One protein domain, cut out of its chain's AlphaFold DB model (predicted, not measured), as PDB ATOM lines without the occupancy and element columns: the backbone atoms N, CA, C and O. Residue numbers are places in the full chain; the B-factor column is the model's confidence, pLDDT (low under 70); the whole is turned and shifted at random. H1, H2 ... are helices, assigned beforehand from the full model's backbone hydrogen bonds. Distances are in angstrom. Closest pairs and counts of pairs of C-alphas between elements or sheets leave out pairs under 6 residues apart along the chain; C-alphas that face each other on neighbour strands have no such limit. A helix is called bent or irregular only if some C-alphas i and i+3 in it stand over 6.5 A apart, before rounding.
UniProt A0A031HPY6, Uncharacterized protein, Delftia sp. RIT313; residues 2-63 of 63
ATOM      1  N   LYS A   2     -33.731  55.979 -47.945       57.84
ATOM      2  CA  LYS A   2     -34.767  55.383 -47.072       57.84
ATOM      3  C   LYS A   2     -34.455  53.936 -46.643       57.84
ATOM      4  O   LYS A   2     -34.670  53.594 -45.487       57.84
ATOM      5  N   ASP A   3     -33.878  53.134 -47.534       68.50
ATOM      6  CA  ASP A   3     -33.613  51.704 -47.297       68.50
ATOM      7  C   ASP A   3     -32.471  51.464 -46.297       68.50
ATOM      8  O   ASP A   3     -32.533  50.570 -45.458       68.50
ATOM      9  N   VAL A   4     -31.453  52.329 -46.326       70.50
ATOM     10  CA  VAL A   4     -30.290  52.258 -45.425       70.50
ATOM     11  C   VAL A   4     -30.699  52.564 -43.982       70.50
ATOM     12  O   VAL A   4     -30.271  51.882 -43.055       70.50
ATOM     13  N   VAL A   5     -31.580  53.548 -43.786       74.12
ATOM     14  CA  VAL A   5     -32.111  53.902 -42.458       74.12
ATOM     15  C   VAL A   5     -32.941  52.753 -41.873       74.12
ATOM     16  O   VAL A   5     -32.821  52.458 -40.685       74.12
ATOM     17  N   GLY A   6     -33.721  52.058 -42.709       72.56
ATOM     18  CA  GLY A   6     -34.483  50.875 -42.300       72.56
ATOM     19  C   GLY A   6     -33.593  49.719 -41.831       72.56
ATOM     20  O   GLY A   6     -33.866  49.120 -40.790       72.56
ATOM     21  N   MET A   7     -32.489  49.445 -42.537       73.81
ATOM     22  CA  MET A   7     -31.541  48.395 -42.137       73.81
ATOM     23  C   MET A   7     -30.808  48.721 -40.827       73.81
ATOM     24  O   MET A   7     -30.609  47.832 -40.002       73.81
ATOM     25  N   ILE A   8     -30.445  49.988 -40.600       76.00
ATOM     26  CA  ILE A   8     -29.762  50.413 -39.366       76.00
ATOM     27  C   ILE A   8     -30.685  50.273 -38.147       76.00
ATOM     28  O   ILE A   8     -30.262  49.771 -37.104       76.00
ATOM     29  N   LEU A   9     -31.957  50.657 -38.276       73.06
ATOM     30  CA  LEU A   9     -32.948  50.496 -37.206       73.06
ATOM     31  C   LEU A   9     -33.200  49.022 -36.866       73.06
ATOM     32  O   LEU A   9     -33.251  48.671 -35.689       73.06
ATOM     33  N   ALA A  10     -33.293  48.149 -37.872       71.69
ATOM     34  CA  ALA A  10     -33.457  46.713 -37.646       71.69
ATOM     35  C   ALA A  10     -32.252  46.098 -36.907       71.69
ATOM     36  O   ALA A  10     -32.432  45.306 -35.981       71.69
ATOM     37  N   ALA A  11     -31.027  46.503 -37.259       70.31
ATOM     38  CA  ALA A  11     -29.813  46.031 -36.593       70.31
ATOM     39  C   ALA A  11     -29.738  46.469 -35.118       70.31
ATOM     40  O   ALA A  11     -29.354  45.676 -34.258       70.31
ATOM     41  N   LEU A  12     -30.156  47.701 -34.809       68.12
ATOM     42  CA  LEU A  12     -30.206  48.211 -33.435       68.12
ATOM     43  C   LEU A  12     -31.220  47.452 -32.570       68.12
ATOM     44  O   LEU A  12     -30.941  47.189 -31.403       68.12
ATOM     45  N   VAL A  13     -32.361  47.045 -33.137       67.94
ATOM     46  CA  VAL A  13     -33.370  46.266 -32.403       67.94
ATOM     47  C   VAL A  13     -32.855  44.863 -32.071       67.94
ATOM     48  O   VAL A  13     -32.988  44.431 -30.926       67.94
ATOM     49  N   CYS A  14     -32.206  44.174 -33.011       65.12
ATOM     50  CA  CYS A  14     -31.649  42.836 -32.767       65.12
ATOM     51  C   CYS A  14     -30.521  42.826 -31.720       65.12
ATOM     52  O   CYS A  14     -30.327  41.821 -31.042       65.12
ATOM     53  N   LEU A  15     -29.803  43.940 -31.564       64.19
ATOM     54  CA  LEU A  15     -28.725  44.104 -30.583       64.19
ATOM     55  C   LEU A  15     -29.194  44.793 -29.289       64.19
ATOM     56  O   LEU A  15     -28.367  45.166 -28.455       64.19
ATOM     57  N   SER A  16     -30.508  44.973 -29.105       62.16
ATOM     58  CA  SER A  16     -31.061  45.703 -27.963       62.16
ATOM     59  C   SER A  16     -30.709  45.024 -26.636       62.16
ATOM     60  O   SER A  16     -31.187  43.914 -26.374       62.16
ATOM     61  N   PRO A  17     -30.027  45.721 -25.711       62.19
ATOM     62  CA  PRO A  17     -29.819  45.241 -24.344       62.19
ATOM     63  C   PRO A  17     -31.140  44.952 -23.621       62.19
ATOM     64  O   PRO A  17     -31.181  44.128 -22.713       62.19
ATOM     65  N   ALA A  18     -32.236  45.590 -24.049       62.09
ATOM     66  CA  ALA A  18     -33.574  45.383 -23.509       62.09
ATOM     67  C   ALA A  18     -34.026  43.913 -23.574       62.09
ATOM     68  O   ALA A  18     -34.593  43.417 -22.604       62.09
ATOM     69  N   GLY A  19     -33.732  43.189 -24.662       59.00
ATOM     70  CA  GLY A  19     -34.094  41.771 -24.782       59.00
ATOM     71  C   GLY A  19     -33.334  40.891 -23.786       59.00
ATOM     72  O   GLY A  19     -33.929  40.063 -23.093       59.00
ATOM     73  N   CYS A  20     -32.030  41.135 -23.642       62.47
ATOM     74  CA  CYS A  20     -31.177  40.424 -22.689       62.47
ATOM     75  C   CYS A  20     -31.556  40.721 -21.230       62.47
ATOM     76  O   CYS A  20     -31.560  39.819 -20.392       62.47
ATOM     77  N   VAL A  21     -31.916  41.972 -20.922       64.81
ATOM     78  CA  VAL A  21     -32.317  42.393 -19.570       64.81
ATOM     79  C   VAL A  21     -33.669  41.791 -19.179       64.81
ATOM     80  O   VAL A  21     -33.807  41.273 -18.071       64.81
ATOM     81  N   MET A  22     -34.653  41.778 -20.086       64.38
ATOM     82  CA  MET A  22     -35.972  41.195 -19.803       64.38
ATOM     83  C   MET A  22     -35.897  39.685 -19.546       64.38
ATOM     84  O   MET A  22     -36.555  39.187 -18.633       64.38
ATOM     85  N   HIS A  23     -35.064  38.962 -20.303       71.06
ATOM     86  CA  HIS A  23     -34.871  37.522 -20.114       71.06
ATOM     87  C   HIS A  23     -34.172  37.174 -18.789       71.06
ATOM     88  O   HIS A  23     -34.458  36.138 -18.190       71.06
ATOM     89  N   ARG A  24     -33.270  38.031 -18.293       69.44
ATOM     90  CA  ARG A  24     -32.676  37.858 -16.956       69.44
ATOM     91  C   ARG A  24     -33.678  38.159 -15.848       69.44
ATOM     92  O   ARG A  24     -33.801  37.375 -14.911       69.44
ATOM     93  N   ASN A  25     -34.424  39.256 -15.962       74.31
ATOM     94  CA  ASN A  25     -35.385  39.660 -14.935       74.31
ATOM     95  C   ASN A  25     -36.512  38.639 -14.751       74.31
ATOM     96  O   ASN A  25     -36.946  38.414 -13.623       74.31
ATOM     97  N   SER A  26     -36.966  37.990 -15.828       79.00
ATOM     98  CA  SER A  26     -37.976  36.933 -15.723       79.00
ATOM     99  C   SER A  26     -37.460  35.703 -14.971       79.00
ATOM    100  O   SER A  26     -38.197  35.152 -14.156       79.00
ATOM    101  N   GLN A  27     -36.199  35.315 -15.173       78.69
ATOM    102  CA  GLN A  27     -35.571  34.202 -14.454       78.69
ATOM    103  C   GLN A  27     -35.367  34.518 -12.969       78.69
ATOM    104  O   GLN A  27     -35.673  33.679 -12.125       78.69
ATOM    105  N   ILE A  28     -34.933  35.742 -12.634       78.25
ATOM    106  CA  ILE A  28     -34.846  36.201 -11.236       78.25
ATOM    107  C   ILE A  28     -36.234  36.138 -10.586       78.25
ATOM    108  O   ILE A  28     -36.392  35.590  -9.499       78.25
ATOM    109  N   ALA A  29     -37.257  36.665 -11.264       81.50
ATOM    110  CA  ALA A  29     -38.618  36.690 -10.740       81.50
ATOM    111  C   ALA A  29     -39.210  35.285 -10.549       81.50
ATOM    112  O   ALA A  29     -39.943  35.070  -9.586       81.50
ATOM    113  N   GLN A  30     -38.911  34.338 -11.442       81.62
ATOM    114  CA  GLN A  30     -39.323  32.944 -11.275       81.62
ATOM    115  C   GLN A  30     -38.626  32.295 -10.081       81.62
ATOM    116  O   GLN A  30     -39.313  31.785  -9.205       81.62
ATOM    117  N   ALA A  31     -37.302  32.428  -9.968       81.31
ATOM    118  CA  ALA A  31     -36.562  31.888  -8.832       81.31
ATOM    119  C   ALA A  31     -37.095  32.420  -7.487       81.31
ATOM    120  O   ALA A  31     -37.271  31.649  -6.548       81.31
ATOM    121  N   ILE A  32     -37.418  33.717  -7.403       82.69
ATOM    122  CA  ILE A  32     -38.019  34.315  -6.199       82.69
ATOM    123  C   ILE A  32     -39.400  33.719  -5.904       82.69
ATOM    124  O   ILE A  32     -39.698  33.402  -4.755       82.69
ATOM    125  N   LYS A  33     -40.249  33.552  -6.928       82.19
ATOM    126  CA  LYS A  33     -41.570  32.919  -6.765       82.19
ATOM    127  C   LYS A  33     -41.466  31.479  -6.265       82.19
ATOM    128  O   LYS A  33     -42.305  31.069  -5.472       82.19
ATOM    129  N   ASP A  34     -40.427  30.764  -6.678       85.00
ATOM    130  CA  ASP A  34     -40.142  29.393  -6.249       85.00
ATOM    131  C   ASP A  34     -39.497  29.325  -4.847       85.00
ATOM    132  O   ASP A  34     -39.183  28.242  -4.351       85.00
ATOM    133  N   GLY A  35     -39.325  30.471  -4.176       78.56
ATOM    134  CA  GLY A  35     -38.830  30.569  -2.801       78.56
ATOM    135  C   GLY A  35     -37.331  30.838  -2.680       78.56
ATOM    136  O   GLY A  35     -36.787  30.753  -1.577       78.56
ATOM    137  N   ALA A  36     -36.641  31.161  -3.778       78.94
ATOM    138  CA  ALA A  36     -35.257  31.605  -3.704       78.94
ATOM    139  C   ALA A  36     -35.166  32.997  -3.066       78.94
ATOM    140  O   ALA A  36     -35.989  33.881  -3.316       78.94
ATOM    141  N   ASP A  37     -34.114  33.206  -2.277       81.88
ATOM    142  CA  ASP A  37     -33.795  34.530  -1.762       81.88
ATOM    143  C   ASP A  37     -33.531  35.507  -2.934       81.88
ATOM    144  O   ASP A  37     -32.765  35.168  -3.847       81.88
ATOM    145  N   PRO A  38     -34.141  36.709  -2.942       78.19
ATOM    146  CA  PRO A  38     -34.003  37.668  -4.037       78.19
ATOM    147  C   PRO A  38     -32.564  38.081  -4.332       78.19
ATOM    148  O   PRO A  38     -32.218  38.312  -5.494       78.19
ATOM    149  N   ILE A  39     -31.725  38.170  -3.299       79.38
ATOM    150  CA  ILE A  39     -30.322  38.548  -3.443       79.38
ATOM    151  C   ILE A  39     -29.562  37.370  -4.049       79.38
ATOM    152  O   ILE A  39     -28.895  37.538  -5.068       79.38
ATOM    153  N   ALA A  40     -29.739  36.160  -3.517       76.75
ATOM    154  CA  ALA A  40     -29.117  34.953  -4.057       76.75
ATOM    155  C   ALA A  40     -29.497  34.689  -5.529       76.75
ATOM    156  O   ALA A  40     -28.624  34.381  -6.343       76.75
ATOM    157  N   ALA A  41     -30.775  34.848  -5.892       78.38
ATOM    158  CA  ALA A  41     -31.269  34.650  -7.258       78.38
ATOM    159  C   ALA A  41     -30.631  35.634  -8.247       78.38
ATOM    160  O   ALA A  41     -30.185  35.249  -9.333       78.38
ATOM    161  N   ARG A  42     -30.531  36.907  -7.851       75.56
ATOM    162  CA  ARG A  42     -29.848  37.930  -8.639       75.56
ATOM    163  C   ARG A  42     -28.354  37.624  -8.778       75.56
ATOM    164  O   ARG A  42     -27.838  37.644  -9.893       75.56
ATOM    165  N   CYS A  43     -27.679  37.275  -7.684       75.50
ATOM    166  CA  CYS A  43     -26.245  36.976  -7.678       75.50
ATOM    167  C   CYS A  43     -25.875  35.748  -8.523       75.50
ATOM    168  O   CYS A  43     -24.828  35.741  -9.170       75.50
ATOM    169  N   ALA A  44     -26.740  34.730  -8.572       74.31
ATOM    170  CA  ALA A  44     -26.550  33.556  -9.424       74.31
ATOM    171  C   ALA A  44     -26.655  33.890 -10.923       74.31
ATOM    172  O   ALA A  44     -25.923  33.326 -11.736       74.31
ATOM    173  N   LEU A  45     -27.543  34.820 -11.289       69.75
ATOM    174  CA  LEU A  45     -27.808  35.177 -12.682       69.75
ATOM    175  C   LEU A  45     -26.893  36.274 -13.214       69.75
ATOM    176  O   LEU A  45     -26.585  36.243 -14.405       69.75
ATOM    177  N   GLU A  46     -26.440  37.217 -12.379       68.69
ATOM    178  CA  GLU A  46     -25.543  38.291 -12.826       68.69
ATOM    179  C   GLU A  46     -24.154  37.787 -13.234       68.69
ATOM    180  O   GLU A  46     -23.532  38.390 -14.113       68.69
ATOM    181  N   GLY A  47     -23.756  36.606 -12.754       57.88
ATOM    182  CA  GLY A  47     -22.488  35.980 -13.093       57.88
ATOM    183  C   GLY A  47     -21.327  36.653 -12.365       57.88
ATOM    184  O   GLY A  47     -21.302  37.861 -12.148       57.88
ATOM    185  N   TRP A  48     -20.334  35.846 -12.004       54.00
ATOM    186  CA  TRP A  48     -19.155  36.180 -11.190       54.00
ATOM    187  C   TRP A  48     -18.278  37.334 -11.720       54.00
ATOM    188  O   TRP A  48     -17.249  37.655 -11.137       54.00
ATOM    189  N   THR A  49     -18.657  37.950 -12.835       52.72
ATOM    190  CA  THR A  49     -17.935  39.016 -13.529       52.72
ATOM    191  C   THR A  49     -17.967  40.363 -12.810       52.72
ATOM    192  O   THR A  49     -17.074  41.166 -13.038       52.72
ATOM    193  N   ASN A  50     -18.946  40.607 -11.932       54.50
ATOM    194  CA  ASN A  50     -18.994  41.777 -11.045       54.50
ATOM    195  C   ASN A  50     -19.668  41.379  -9.730       54.50
ATOM    196  O   ASN A  50     -20.800  41.768  -9.456       54.50
ATOM    197  N   MET A  51     -19.007  40.525  -8.946       57.91
ATOM    198  CA  MET A  51     -19.478  40.171  -7.608       57.91
ATOM    199  C   MET A  51     -19.446  41.417  -6.715       57.91
ATOM    200  O   MET A  51     -18.425  41.753  -6.116       57.91
ATOM    201  N   ASP A  52     -20.577  42.116  -6.664       63.78
ATOM    202  CA  ASP A  52     -20.851  43.156  -5.682       63.78
ATOM    203  C   ASP A  52     -20.650  42.573  -4.271       63.78
ATOM    204  O   ASP A  52     -20.863  41.372  -4.065       63.78
ATOM    205  N   LYS A  53     -20.228  43.387  -3.291       69.31
ATOM    206  CA  LYS A  53     -19.942  42.906  -1.922       69.31
ATOM    207  C   LYS A  53     -21.100  42.074  -1.367       69.31
ATOM    208  O   LYS A  53     -20.878  41.017  -0.790       69.31
ATOM    209  N   VAL A  54     -22.322  42.511  -1.664       71.88
ATOM    210  CA  VAL A  54     -23.568  41.843  -1.281       71.88
ATOM    211  C   VAL A  54     -23.643  40.404  -1.814       71.88
ATOM    212  O   VAL A  54     -24.060  39.503  -1.093       71.88
ATOM    213  N   CYS A  55     -23.196  40.150  -3.045       72.75
ATOM    214  CA  CYS A  55     -23.188  38.800  -3.610       72.75
ATOM    215  C   CYS A  55     -22.116  37.900  -2.992       72.75
ATOM    216  O   CYS A  55     -22.366  36.713  -2.778       72.75
ATOM    217  N   MET A  56     -20.947  38.455  -2.667       68.69
ATOM    218  CA  MET A  56     -19.892  37.713  -1.969       68.69
ATOM    219  C   MET A  56     -20.323  37.317  -0.556       68.69
ATOM    220  O   MET A  56     -20.035  36.199  -0.124       68.69
ATOM    221  N   ASP A  57     -21.032  38.205   0.138       72.31
ATOM    222  CA  ASP A  57     -21.530  37.959   1.490       72.31
ATOM    223  C   ASP A  57     -22.590  36.844   1.497       72.31
ATOM    224  O   ASP A  57     -22.470  35.900   2.274       72.31
ATOM    225  N   VAL A  58     -23.534  36.840   0.547       71.69
ATOM    226  CA  VAL A  58     -24.516  35.743   0.413       71.69
ATOM    227  C   VAL A  58     -23.851  34.402   0.092       71.69
ATOM    228  O   VAL A  58     -24.225  33.373   0.650       71.69
ATOM    229  N   VAL A  59     -22.840  34.377  -0.783       66.56
ATOM    230  CA  VAL A  59     -22.080  33.141  -1.059       66.56
ATOM    231  C   VAL A  59     -21.344  32.656   0.195       66.56
ATOM    232  O   VAL A  59     -21.242  31.448   0.414       66.56
ATOM    233  N   ARG A  60     -20.844  33.577   1.023       63.41
ATOM    234  CA  ARG A  60     -20.148  33.260   2.273       63.41
ATOM    235  C   ARG A  60     -21.080  32.673   3.332       63.41
ATOM    236  O   ARG A  60     -20.653  31.765   4.028       63.41
ATOM    237  N   GLU A  61     -22.319  33.147   3.434       64.31
ATOM    238  CA  GLU A  61     -23.317  32.619   4.380       64.31
ATOM    239  C   GLU A  61     -23.873  31.241   3.983       64.31
ATOM    240  O   GLU A  61     -24.466  30.547   4.806       64.31
ATOM    241  N   ARG A  62     -23.702  30.833   2.719       62.00
ATOM    242  CA  ARG A  62     -24.183  29.544   2.186       62.00
ATOM    243  C   ARG A  62     -23.107  28.447   2.174       62.00
ATOM    244  O   ARG A  62     -23.407  27.339   1.727       62.00
ATOM    245  N   LYS A  63     -21.883  28.752   2.619       52.84
ATOM    246  CA  LYS A  63     -20.786  27.798   2.853       52.84
ATOM    247  C   LYS A  63     -20.714  27.406   4.321       52.84
ATOM    248  O   LYS A  63     -20.387  26.226   4.563       52.84
TER     249      LYS A  63
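What this domain is: This is residues 2 to 63 of the 63 residues of an uncharacterized protein of Delftia sp. RIT313 (UniProt A0A031HPY6). A long helical arm leads into a small helical head: H1 and the first residues of H2 stick out as the arm, residues 2 to 23, while in the head H3 folds back on the later part of H2 as a helical hairpin and H4 packs on H3 at a steep angle. The arm makes most of the length, and the head alone, without the residues that stand free, spans 23 by 20 by 12 A. The printed part has 62 residues with four named helices, in the order H1, H2, H3, H4, and no named strand, and its class is all helix. The whole is extended, with a radius of gyration of the C-alphas of 17.1 A and spans of 58 by 24 by 11 A.

Where its parts are: H1 is residues 2 to 14, 19.3 A from first to last C-alpha, and begins at C-alpha 2 at (-34.767, 55.383, -47.072). After residues 15 and 16 comes H2, residues 17 to 33, the longest helix with 17 residues and 24.5 A, which ends at C-alpha 33 at (-41.570, 32.919, -6.765). H3 is residues 38 to 46, with 12.2 A from first to last C-alpha. H4 is residues 53 to 61, with 12.5 A, and ends at C-alpha 61 at (-23.317, 32.619, 4.380). No helix is bent or irregular.

How they stand to each other: H1 touches no helix and is apart from H2, H3 and H4. H2 and H3 touch and form a helical hairpin, running opposite ways at a steep tilt of 38 degrees, only just past shallow. Their closest C-alphas are those of Ile 28 and Ala 41, 5.6 A apart. H3 and H4 touch, with their closest C-alphas, those of Cys 43 and Cys 55, 5.4 A apart. They run opposite ways at a steep tilt of 69.7 degrees, only just short of about perpendicular. H2 and H4 are apart. In H1, H3 and H4 every O i to N i+4 pair is within hydrogen-bond range, and in H2 12 of 13 are.

The domain as a whole: The two C-alphas farthest apart are those of Lys 2 and Lys 63, the first and last printed residues, at 58.7 A. The printed part has no cut and ends at the chain's last residue. The links from H1 to H2 and from H2 to H3 are tight, and the link from H3 to H4, with 6 residues, is short; no link is long. The mean pLDDT of the printed part is 70.1, and 29 residues are under 70, among them residues 12 to 22, 45 to 53 and 59 to 63.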